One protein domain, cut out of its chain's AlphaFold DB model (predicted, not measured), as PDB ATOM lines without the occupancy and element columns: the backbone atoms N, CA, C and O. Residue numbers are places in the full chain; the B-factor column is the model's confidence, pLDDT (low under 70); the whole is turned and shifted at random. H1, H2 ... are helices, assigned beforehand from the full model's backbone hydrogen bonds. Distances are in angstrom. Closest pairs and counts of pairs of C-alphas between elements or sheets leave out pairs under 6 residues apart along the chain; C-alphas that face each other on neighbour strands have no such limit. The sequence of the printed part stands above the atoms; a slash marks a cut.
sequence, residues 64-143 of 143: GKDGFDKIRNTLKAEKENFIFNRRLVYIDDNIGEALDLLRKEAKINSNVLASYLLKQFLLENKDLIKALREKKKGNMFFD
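This is residues 64 to 143 of the 143 residues of an uncharacterized protein of Adhaeribacter arboris (UniProt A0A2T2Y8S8). Three helices, H1, H2 and H3, stand at nearly right angles to one another in a small body, and a tail of residues 121 to 143, the end of H3 with H4 and the last residues, sticks out from it as an arm that makes the length. The long link of residues 79 to 92 swings wide from H1 to H2. The printed part has 80 residues with four named helices, in the order H1, H2, H3, H4, and no named strand; the class is all helix. The whole is loose, with a radius of gyration of the C-alphas of 16.1 A, and elongated, spanning 50 by 27 by 26 A.

Find C-alpha 110 at (-8.702, -4.236, -24.231); from there H3, residues 110 to 124, runs 21.0 A. H2 is residues 93 to 106, 19.7 A long. H1, residues 65 to 78, begins at C-alpha 65 at (-30.301, -3.107, -24.084) and runs 20.9 A. H4, residues 126 to 138, runs 18.3 A to C-alpha 138 at (-7.906, -9.452, 12.026).

Look first at H3, where residues 110 to 114 alone touch residues 99 to 103 of H2; the closest C-alphas are those of Arg 103 and Ser 110, 6.0 A apart, and the lines are about perpendicular at 80 degrees. H1 is close to H3 but not clearly touching, the closest C-alphas being those of Leu 75 and Tyr 116, 7.1 A apart. H1 is likewise close to H2 but not clearly touching, with the C-alphas of Arg 72 and Ala 106 closest at 6.0 A. H4 is about perpendicular to H3 at 77 degrees, and apart from H1 and H2. In H2, H3 and H4 every O i to N i+4 pair is within hydrogen-bond range; in H1, 9 of 10 are.

The C-alphas of Lys 65 and Asp 143, the two farthest apart, are 51.7 A apart. The printed part has no cut; the link from H1 to H2 is long. Look for pLDDT under 70 at residues 64 to 68, 75, 78 to 86 and 136 to 143.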
ATOM      1  N   GLY A  64     -30.929  -5.861 -20.151       51.09
ATOM      2  CA  GLY A  64     -31.643  -4.864 -20.937       51.09
ATOM      3  C   GLY A  64     -30.675  -4.135 -21.860       51.09
ATOM      4  O   GLY A  64     -29.534  -3.881 -21.474       51.09
ATOM      5  N   LYS A  65     -31.128  -3.792 -23.072       56.00
ATOM      6  CA  LYS A  65     -30.301  -3.107 -24.084       56.00
ATOM      7  C   LYS A  65     -29.667  -1.815 -23.531       56.00
ATOM      8  O   LYS A  65     -28.492  -1.561 -23.772       56.00
ATOM      9  N   ASP A  66     -30.389  -1.092 -22.671       59.28
ATOM     10  CA  ASP A  66     -29.925   0.133 -21.996       59.28
ATOM     11  C   ASP A  66     -28.692  -0.047 -21.099       59.28
ATOM     12  O   ASP A  66     -27.974   0.913 -20.813       59.28
ATOM     13  N   GLY A  67     -28.447  -1.260 -20.601       63.56
ATOM     14  CA  GLY A  67     -27.303  -1.536 -19.740       63.56
ATOM     15  C   GLY A  67     -25.973  -1.437 -20.480       63.56
ATOM     16  O   GLY A  67     -24.998  -0.899 -19.953       63.56
ATOM     17  N   PHE A  68     -25.964  -1.896 -21.730       64.00
ATOM     18  CA  PHE A  68     -24.783  -1.904 -22.579       64.00
ATOM     19  C   PHE A  68     -24.433  -0.492 -23.066       64.00
ATOM     20  O   PHE A  68     -23.278  -0.071 -22.973       64.00
ATOM     21  N   ASP A  69     -25.434   0.295 -23.477       72.00
ATOM     22  CA  ASP A  69     -25.227   1.697 -23.863       72.00
ATOM     23  C   ASP A  69     -24.796   2.582 -22.682       72.00
ATOM     24  O   ASP A  69     -23.975   3.485 -22.862       72.00
ATOM     25  N   LYS A  70     -25.251   2.299 -21.450       71.31
ATOM     26  CA  LYS A  70     -24.712   2.949 -20.241       71.31
ATOM     27  C   LYS A  70     -23.222   2.664 -20.069       71.31
ATOM     28  O   LYS A  70     -22.444   3.607 -19.943       71.31
ATOM     29  N   ILE A  71     -22.812   1.394 -20.125       70.00
ATOM     30  CA  ILE A  71     -21.397   0.998 -20.030       70.00
ATOM     31  C   ILE A  71     -20.572   1.687 -21.128       70.00
ATOM     32  O   ILE A  71     -19.550   2.304 -20.834       70.00
ATOM     33  N   ARG A  72     -21.053   1.671 -22.376       72.38
ATOM     34  CA  ARG A  72     -20.418   2.304 -23.543       72.38
ATOM     35  C   ARG A  72     -20.243   3.819 -23.400       72.38
ATOM     36  O   ARG A  72     -19.202   4.346 -23.790       72.38
ATOM     37  N   ASN A  73     -21.236   4.526 -22.865       76.88
ATOM     38  CA  ASN A  73     -21.174   5.979 -22.703       76.88
ATOM     39  C   ASN A  73     -20.249   6.390 -21.546       76.88
ATOM     40  O   ASN A  73     -19.432   7.295 -21.725       76.88
ATOM     41  N   THR A  74     -20.282   5.684 -20.414       71.88
ATOM     42  CA  THR A  74     -19.350   5.939 -19.302       71.88
ATOM     43  C   THR A  74     -17.904   5.606 -19.692       71.88
ATOM     44  O   THR A  74     -16.995   6.389 -19.419       71.88
ATOM     45  N   LEU A  75     -17.686   4.512 -20.434       68.25
ATOM     46  CA  LEU A  75     -16.386   4.149 -21.012       68.25
ATOM     47  C   LEU A  75     -15.798   5.246 -21.916       68.25
ATOM     48  O   LEU A  75     -14.591   5.487 -21.880       68.25
ATOM     49  N   LYS A  76     -16.628   5.914 -22.729       72.69
ATOM     50  CA  LYS A  76     -16.185   7.045 -23.562       72.69
ATOM     51  C   LYS A  76     -15.744   8.239 -22.716       72.69
ATOM     52  O   LYS A  76     -14.707   8.816 -23.021       72.69
ATOM     53  N   ALA A  77     -16.505   8.582 -21.676       71.81
ATOM     54  CA  ALA A  77     -16.217   9.724 -20.809       71.81
ATOM     55  C   ALA A  77     -14.952   9.522 -19.952       71.81
ATOM     56  O   ALA A  77     -14.192  10.461 -19.734       71.81
ATOM     57  N   GLU A  78     -14.685   8.299 -19.481       65.75
ATOM     58  CA  GLU A  78     -13.507   8.040 -18.643       65.75
ATOM     59  C   GLU A  78     -12.210   7.792 -19.425       65.75
ATOM     60  O   GLU A  78     -11.131   7.886 -18.837       65.75
ATOM     61  N   LYS A  79     -12.278   7.530 -20.739       65.12
ATOM     62  CA  LYS A  79     -11.113   7.237 -21.597       65.12
ATOM     63  C   LYS A  79      -9.978   8.265 -21.467       65.12
ATOM     64  O   LYS A  79      -8.814   7.889 -21.580       65.12
ATOM     65  N   GLU A  80     -10.305   9.535 -21.244       61.56
ATOM     66  CA  GLU A  80      -9.339  10.644 -21.207       61.56
ATOM     67  C   GLU A  80      -8.632  10.808 -19.850       61.56
ATOM     68  O   GLU A  80      -7.595  11.460 -19.781       61.56
ATOM     69  N   ASN A  81      -9.136  10.180 -18.778       59.16
ATOM     70  CA  ASN A  81      -8.689  10.423 -17.398       59.16
ATOM     71  C   ASN A  81      -7.877   9.268 -16.767       59.16
ATOM     72  O   ASN A  81      -7.611   9.280 -15.565       59.16
ATOM     73  N   PHE A  82      -7.491   8.245 -17.539       58.28
ATOM     74  CA  PHE A  82      -6.794   7.063 -17.010       58.28
ATOM     75  C   PHE A  82      -5.262   7.149 -17.120       58.28
ATOM     76  O   PHE A  82      -4.693   7.156 -18.211       58.28
ATOM     77  N   ILE A  83      -4.585   7.103 -15.968       55.97
ATOM     78  CA  ILE A  83      -3.131   6.917 -15.861       55.97
ATOM     79  C   ILE A  83      -2.831   5.412 -15.793       55.97
ATOM     80  O   ILE A  83      -3.313   4.715 -14.900       55.97
ATOM     81  N   PHE A  84      -2.023   4.899 -16.725       56.16
ATOM     82  CA  PHE A  84      -1.740   3.464 -16.838       56.16
ATOM     83  C   PHE A  84      -0.473   3.050 -16.087       56.16
ATOM     84  O   PHE A  84       0.625   3.498 -16.409       56.16
ATOM     85  N   ASN A  85      -0.613   2.096 -15.166       63.78
ATOM     86  CA  ASN A  85       0.503   1.335 -14.608       63.78
ATOM     87  C   ASN A  85       0.387  -0.120 -15.097       63.78
ATOM     88  O   ASN A  85      -0.673  -0.734 -14.962       63.78
ATOM     89  N   ARG A  86       1.430  -0.656 -15.745       67.06
ATOM     90  CA  ARG A  86       1.348  -1.932 -16.478       67.06
ATOM     91  C   ARG A  86       1.527  -3.125 -15.535       67.06
ATOM     92  O   ARG A  86       2.519  -3.207 -14.818       67.06
ATOM     93  N   ARG A  87       0.597  -4.081 -15.587       73.00
ATOM     94  CA  ARG A  87       0.685  -5.393 -14.925       73.00
ATOM     95  C   ARG A  87       0.202  -6.474 -15.887       73.00
ATOM     96  O   ARG A  87      -0.771  -6.240 -16.600       73.00
ATOM     97  N   LEU A  88       0.861  -7.634 -15.895       75.06
ATOM     98  CA  LEU A  88       0.322  -8.824 -16.555       75.06
ATOM     99  C   LEU A  88      -0.802  -9.415 -15.696       75.06
ATOM    100  O   LEU A  88      -0.700  -9.434 -14.468       75.06
ATOM    101  N   VAL A  89      -1.853  -9.905 -16.348       79.38
ATOM    102  CA  VAL A  89      -2.979 -10.598 -15.718       79.38
ATOM    103  C   VAL A  89      -3.340 -11.776 -16.612       79.38
ATOM    104  O   VAL A  89      -3.496 -11.598 -17.818       79.38
ATOM    105  N   TYR A  90      -3.462 -12.962 -16.021       82.75
ATOM    106  CA  TYR A  90      -3.993 -14.139 -16.701       82.75
ATOM    107  C   TYR A  90      -5.516 -14.131 -16.586       82.75
ATOM    108  O   TYR A  90      -6.057 -13.837 -15.517       82.75
ATOM    109  N   ILE A  91      -6.193 -14.429 -17.689       83.88
ATOM    110  CA  ILE A  91      -7.649 -14.535 -17.787       83.88
ATOM    111  C   ILE A  91      -7.993 -15.861 -18.456       83.88
ATOM    112  O   ILE A  91      -7.220 -16.356 -19.269       83.88
ATOM    113  N   ASP A  92      -9.138 -16.420 -18.081       91.00
ATOM    114  CA  ASP A  92      -9.717 -17.600 -18.720       91.00
ATOM    115  C   ASP A  92     -10.161 -17.280 -20.158       91.00
ATOM    116  O   ASP A  92     -10.587 -16.152 -20.430       91.00
ATOM    117  N   ASP A  93     -10.100 -18.259 -21.061       86.50
ATOM    118  CA  ASP A  93     -10.423 -18.076 -22.482       86.50
ATOM    119  C   ASP A  93     -11.855 -17.552 -22.693       86.50
ATOM    120  O   ASP A  93     -12.060 -16.625 -23.479       86.50
ATOM    121  N   ASN A  94     -12.835 -18.026 -21.910       85.62
ATOM    122  CA  ASN A  94     -14.227 -17.557 -21.989       85.62
ATOM    123  C   ASN A  94     -14.352 -16.071 -21.605       85.62
ATOM    124  O   ASN A  94     -15.153 -15.319 -22.168       85.62
ATOM    125  N   ILE A  95     -13.544 -15.626 -20.636       85.31
ATOM    126  CA  ILE A  95     -13.469 -14.219 -20.219       85.31
ATOM    127  C   ILE A  95     -12.749 -13.398 -21.298       85.31
ATOM    128  O   ILE A  95     -13.159 -12.272 -21.585       85.31
ATOM    129  N   GLY A  96     -11.715 -13.966 -21.925       85.69
ATOM    130  CA  GLY A  96     -11.025 -13.394 -23.079       85.69
ATOM    131  C   GLY A  96     -11.973 -13.111 -24.244       85.69
ATOM    132  O   GLY A  96     -12.035 -11.973 -24.709       85.69
ATOM    133  N   GLU A  97     -12.768 -14.097 -24.665       88.38
ATOM    134  CA  GLU A  97     -13.757 -13.940 -25.738       88.38
ATOM    135  C   GLU A  97     -14.804 -12.866 -25.419       88.38
ATOM    136  O   GLU A  97     -15.053 -11.977 -26.241       88.38
ATOM    137  N   ALA A  98     -15.372 -12.883 -24.208       87.25
ATOM    138  CA  ALA A  98     -16.345 -11.882 -23.774       87.25
ATOM    139  C   ALA A  98     -15.757 -10.458 -23.786       87.25
ATOM    140  O   ALA A  98     -16.398  -9.518 -24.269       87.25
ATOM    141  N   LEU A  99     -14.518 -10.291 -23.307       88.06
ATOM    142  CA  LEU A  99     -13.795  -9.018 -23.359       88.06
ATOM    143  C   LEU A  99     -13.517  -8.572 -24.798       88.06
ATOM    144  O   LEU A  99     -13.608  -7.380 -25.090       88.06
ATOM    145  N   ASP A 100     -13.200  -9.495 -25.703       88.31
ATOM    146  CA  ASP A 100     -12.866  -9.166 -27.088       88.31
ATOM    147  C   ASP A 100     -14.121  -8.833 -27.927       88.31
ATOM    148  O   ASP A 100     -14.060  -7.976 -28.813       88.31
ATOM    149  N   LEU A 101     -15.289  -9.404 -27.596       89.88
ATOM    150  CA  LEU A 101     -16.600  -8.966 -28.104       89.88
ATOM    151  C   LEU A 101     -16.941  -7.543 -27.629       89.88
ATOM    152  O   LEU A 101     -17.156  -6.653 -28.456       89.88
ATOM    153  N   LEU A 102     -16.888  -7.298 -26.313       86.25
ATOM    154  CA  LEU A 102     -17.088  -5.974 -25.702       86.25
ATOM    155  C   LEU A 102     -16.160  -4.910 -26.316       86.25
ATOM    156  O   LEU A 102     -16.577  -3.789 -26.614       86.25
ATOM    157  N   ARG A 103     -14.895  -5.271 -26.546       89.00
ATOM    158  CA  ARG A 103     -13.874  -4.438 -27.192       89.00
ATOM    159  C   ARG A 103     -14.255  -4.072 -28.630       89.00
ATOM    160  O   ARG A 103     -14.157  -2.894 -28.990       89.00
ATOM    161  N   LYS A 104     -14.671  -5.053 -29.444       90.00
ATOM    162  CA  LYS A 104     -15.083  -4.858 -30.849       90.00
ATOM    163  C   LYS A 104     -16.297  -3.932 -30.948       90.00
ATOM    164  O   LYS A 104     -16.288  -3.008 -31.761       90.00
ATOM    165  N   GLU A 105     -17.292  -4.125 -30.087       87.44
ATOM    166  CA  GLU A 105     -18.527  -3.335 -30.080       87.44
ATOM    167  C   GLU A 105     -18.309  -1.898 -29.572       87.44
ATOM    168  O   GLU A 105     -18.733  -0.927 -30.207       87.44
ATOM    169  N   ALA A 106     -17.577  -1.731 -28.465       83.62
ATOM    170  CA  ALA A 106     -17.287  -0.412 -27.904       83.62
ATOM    171  C   ALA A 106     -16.239   0.385 -28.710       83.62
ATOM    172  O   ALA A 106     -16.178   1.610 -28.575       83.62
ATOM    173  N   LYS A 107     -15.431  -0.285 -29.549       89.69
ATOM    174  CA  LYS A 107     -14.249   0.259 -30.254       89.69
ATOM    175  C   LYS A 107     -13.198   0.839 -29.294       89.69
ATOM    176  O   LYS A 107     -12.675   1.936 -29.492       89.69
ATOM    177  N   ILE A 108     -12.899   0.092 -28.231       85.69
ATOM    178  CA  ILE A 108     -11.973   0.479 -27.152       85.69
ATOM    179  C   ILE A 108     -10.791  -0.502 -27.107       85.69
ATOM    180  O   ILE A 108     -10.870  -1.608 -27.629       85.69
ATOM    181  N   ASN A 109      -9.656  -0.099 -26.535       85.62
ATOM    182  CA  ASN A 109      -8.502  -0.983 -26.348       85.62
ATOM    183  C   ASN A 109      -8.738  -1.912 -25.136       85.62
ATOM    184  O   ASN A 109      -9.165  -1.432 -24.085       85.62
ATOM    185  N   SER A 110      -8.440  -3.211 -25.257       83.94
ATOM    186  CA  SER A 110      -8.702  -4.236 -24.231       83.94
ATOM    187  C   SER A 110      -8.182  -3.851 -22.844       83.94
ATOM    188  O   SER A 110      -8.883  -4.037 -21.853       83.94
ATOM    189  N   ASN A 111      -7.006  -3.218 -22.763       84.31
ATOM    190  CA  ASN A 111      -6.423  -2.772 -21.490       84.31
ATOM    191  C   ASN A 111      -7.268  -1.690 -20.792       84.31
ATOM    192  O   ASN A 111      -7.354  -1.662 -19.566       84.31
ATOM    193  N   VAL A 112      -7.902  -0.805 -21.567       83.50
ATOM    194  CA  VAL A 112      -8.785   0.261 -21.062       83.50
ATOM    195  C   VAL A 112     -10.104  -0.344 -20.587       83.50
ATOM    196  O   VAL A 112     -10.557  -0.035 -19.489       83.50
ATOM    197  N   LEU A 113     -10.673  -1.260 -21.376       87.50
ATOM    198  CA  LEU A 113     -11.894  -1.986 -21.031       87.50
ATOM    199  C   LEU A 113     -11.719  -2.802 -19.739       87.50
ATOM    200  O   LEU A 113     -12.520  -2.661 -18.820       87.50
ATOM    201  N   ALA A 114     -10.649  -3.596 -19.632       87.00
ATOM    202  CA  ALA A 114     -10.342  -4.372 -18.433       87.00
ATOM    203  C   ALA A 114     -10.126  -3.472 -17.201       87.00
ATOM    204  O   ALA A 114     -10.660  -3.756 -16.129       87.00
ATOM    205  N   SER A 115      -9.409  -2.349 -17.356       84.50
ATOM    206  CA  SER A 115      -9.207  -1.370 -16.275       84.50
ATOM    207  C   SER A 115     -10.526  -0.748 -15.803       84.50
ATOM    208  O   SER A 115     -10.733  -0.583 -14.601       84.50
ATOM    209  N   TYR A 116     -11.431  -0.435 -16.734       85.94
ATOM    210  CA  TYR A 116     -12.751   0.109 -16.426       85.94
ATOM    211  C   TYR A 116     -13.655  -0.918 -15.733       85.94
ATOM    212  O   TYR A 116     -14.232  -0.612 -14.696       85.94
ATOM    213  N   LEU A 117     -13.745  -2.148 -16.254       87.81
ATOM    214  CA  LEU A 117     -14.554  -3.213 -15.650       87.81
ATOM    215  C   LEU A 117     -14.064  -3.553 -14.238       87.81
ATOM    216  O   LEU A 117     -14.872  -3.670 -13.318       87.81
ATOM    217  N   LEU A 118     -12.743  -3.615 -14.037       86.81
ATOM    218  CA  LEU A 118     -12.148  -3.786 -12.713       86.81
ATOM    219  C   LEU A 118     -12.489  -2.608 -11.789       86.81
ATOM    220  O   LEU A 118     -12.900  -2.828 -10.653       86.81
ATOM    221  N   LYS A 119     -12.364  -1.361 -12.261       86.06
ATOM    222  CA  LYS A 119     -12.760  -0.174 -11.488       86.06
ATOM    223  C   LYS A 119     -14.237  -0.235 -11.099       86.06
ATOM    224  O   LYS A 119     -14.543  -0.035  -9.929       86.06
ATOM    225  N   GLN A 120     -15.132  -0.548 -12.033       86.00
ATOM    226  CA  GLN A 120     -16.569  -0.633 -11.786       86.00
ATOM    227  C   GLN A 120     -16.896  -1.715 -10.747       86.00
ATOM    228  O   GLN A 120     -17.574  -1.430  -9.762       86.00
ATOM    229  N   PHE A 121     -16.311  -2.910 -10.881       87.31
ATOM    230  CA  PHE A 121     -16.436  -3.979  -9.890       87.31
ATOM    231  C   PHE A 121     -15.957  -3.539  -8.495       87.31
ATOM    232  O   PHE A 121     -16.647  -3.768  -7.499       87.31
ATOM    233  N   LEU A 122     -14.807  -2.859  -8.412       85.50
ATOM    234  CA  LEU A 122     -14.273  -2.319  -7.156       85.50
ATOM    235  C   LEU A 122     -15.144  -1.190  -6.574       85.50
ATOM    236  O   LEU A 122     -15.161  -1.016  -5.356       85.50
ATOM    237  N   LEU A 123     -15.841  -0.416  -7.415       85.44
ATOM    238  CA  LEU A 123     -16.750   0.655  -6.997       85.44
ATOM    239  C   LEU A 123     -18.072   0.112  -6.445       85.44
ATOM    240  O   LEU A 123     -18.547   0.624  -5.432       85.44
ATOM    241  N   GLU A 124     -18.638  -0.909  -7.085       87.75
ATOM    242  CA  GLU A 124     -19.890  -1.560  -6.676       87.75
ATOM    243  C   GLU A 124     -19.709  -2.407  -5.408       87.75
ATOM    244  O   GLU A 124     -20.580  -2.426  -4.544       87.75
ATOM    245  N   ASN A 125     -18.545  -3.046  -5.244       86.44
ATOM    246  CA  ASN A 125     -18.264  -3.961  -4.134       86.44
ATOM    247  C   ASN A 125     -17.405  -3.335  -3.017       86.44
ATOM    248  O   ASN A 125     -16.790  -4.062  -2.234       86.44
ATOM    249  N   LYS A 126     -17.343  -1.995  -2.918       84.44
ATOM    250  CA  LYS A 126     -16.486  -1.261  -1.956       84.44
ATOM    251  C   LYS A 126     -16.547  -1.814  -0.536       84.44
ATOM    252  O   LYS A 126     -15.503  -2.000   0.086       84.44
ATOM    253  N   ASP A 127     -17.745  -2.065  -0.021       77.81
ATOM    254  CA  ASP A 127     -17.927  -2.440   1.383       77.81
ATOM    255  C   ASP A 127     -17.613  -3.924   1.637       77.81
ATOM    256  O   ASP A 127     -17.002  -4.248   2.653       77.81
ATOM    257  N   LEU A 128     -17.858  -4.807   0.659       76.75
ATOM    258  CA  LEU A 128     -17.349  -6.188   0.674       76.75
ATOM    259  C   LEU A 128     -15.812  -6.218   0.647       76.75
ATOM    260  O   LEU A 128     -15.183  -6.987   1.372       76.75
ATOM    261  N   ILE A 129     -15.186  -5.342  -0.145       78.81
ATOM    262  CA  ILE A 129     -13.725  -5.219  -0.230       78.81
ATOM    263  C   ILE A 129     -13.135  -4.666   1.076       78.81
ATOM    264  O   ILE A 129     -12.070  -5.125   1.494       78.81
ATOM    265  N   LYS A 130     -13.806  -3.717   1.747       79.62
ATOM    266  CA  LYS A 130     -13.425  -3.271   3.101       79.62
ATOM    267  C   LYS A 130     -13.514  -4.422   4.101       79.62
ATOM    268  O   LYS A 130     -12.508  -4.717   4.737       79.62
ATOM    269  N   ALA A 131     -14.644  -5.130   4.154       76.50
ATOM    270  CA  ALA A 131     -14.839  -6.269   5.051       76.50
ATOM    271  C   ALA A 131     -13.781  -7.371   4.838       76.50
ATOM    272  O   ALA A 131     -13.237  -7.909   5.801       76.50
ATOM    273  N   LEU A 132     -13.408  -7.664   3.586       77.38
ATOM    274  CA  LEU A 132     -12.318  -8.594   3.264       77.38
ATOM    275  C   LEU A 132     -10.942  -8.086   3.728       77.38
ATOM    276  O   LEU A 132     -10.139  -8.875   4.230       77.38
ATOM    277  N   ARG A 133     -10.651  -6.782   3.601       75.62
ATOM    278  CA  ARG A 133      -9.404  -6.180   4.116       75.62
ATOM    279  C   ARG A 133      -9.347  -6.196   5.642       75.62
ATOM    280  O   ARG A 133      -8.291  -6.486   6.194       75.62
ATOM    281  N   GLU A 134     -10.454  -5.898   6.311       77.38
ATOM    282  CA  GLU A 134     -10.559  -5.898   7.773       77.38
ATOM    283  C   GLU A 134     -10.451  -7.317   8.333       77.38
ATOM    284  O   GLU A 134      -9.639  -7.549   9.224       77.38
ATOM    285  N   LYS A 135     -11.136  -8.296   7.729       70.62
ATOM    286  CA  LYS A 135     -10.989  -9.715   8.082       70.62
ATOM    287  C   LYS A 135      -9.554 -10.212   7.873       70.62
ATOM    288  O   LYS A 135      -9.015 -10.892   8.740       70.62
ATOM    289  N   LYS A 136      -8.891  -9.818   6.773       64.00
ATOM    290  CA  LYS A 136      -7.472 -10.147   6.543       64.00
ATOM    291  C   LYS A 136      -6.541  -9.500   7.577       64.00
ATOM    292  O   LYS A 136      -5.569 -10.136   7.960       64.00
ATOM    293  N   LYS A 137      -6.832  -8.279   8.045       60.56
ATOM    294  CA  LYS A 137      -6.084  -7.644   9.144       60.56
ATOM    295  C   LYS A 137      -6.333  -8.331  10.488       60.56
ATOM    296  O   LYS A 137      -5.377  -8.553  11.213       60.56
ATOM    297  N   GLY A 138      -7.575  -8.708  10.803       56.69
ATOM    298  CA  GLY A 138      -7.906  -9.452  12.026       56.69
ATOM    299  C   GLY A 138      -7.175 -10.797  12.122       56.69
ATOM    300  O   GLY A 138      -6.698 -11.167  13.188       56.69
ATOM    301  N   ASN A 139      -6.990 -11.474  10.986       53.28
ATOM    302  CA  ASN A 139      -6.201 -12.703  10.877       53.28
ATOM    303  C   ASN A 139      -4.667 -12.508  10.925       53.28
ATOM    304  O   ASN A 139      -3.959 -13.498  10.818       53.28
ATOM    305  N   MET A 140      -4.150 -11.279  11.071       52.84
ATOM    306  CA  MET A 140      -2.711 -10.988  11.252       52.84
ATOM    307  C   MET A 140      -2.340 -10.645  12.709       52.84
ATOM    308  O   MET A 140      -1.222 -10.214  12.963       52.84
ATOM    309  N   PHE A 141      -3.266 -10.807  13.662       51.41
ATOM    310  CA  PHE A 141      -3.023 -10.603  15.101       51.41
ATOM    311  C   PHE A 141      -2.882 -11.921  15.890       51.41
ATOM    312  O   PHE A 141      -3.001 -11.924  17.111       51.41
ATOM    313  N   PHE A 142      -2.642 -13.034  15.189       46.38
ATOM    314  CA  PHE A 142      -2.360 -14.353  15.761       46.38
ATOM    315  C   PHE A 142      -1.192 -15.015  15.011       46.38
ATOM    316  O   PHE A 142      -1.391 -16.002  14.309       46.38
ATOM    317  N   ASP A 143      -0.005 -14.428  15.165       41.81
ATOM    318  CA  ASP A 143       1.326 -15.041  15.014       41.81
ATOM    319  C   ASP A 143       2.241 -14.398  16.079       41.81
ATOM    320  O   ASP A 143       2.142 -13.156  16.241       41.81
TER     321      ASP A 143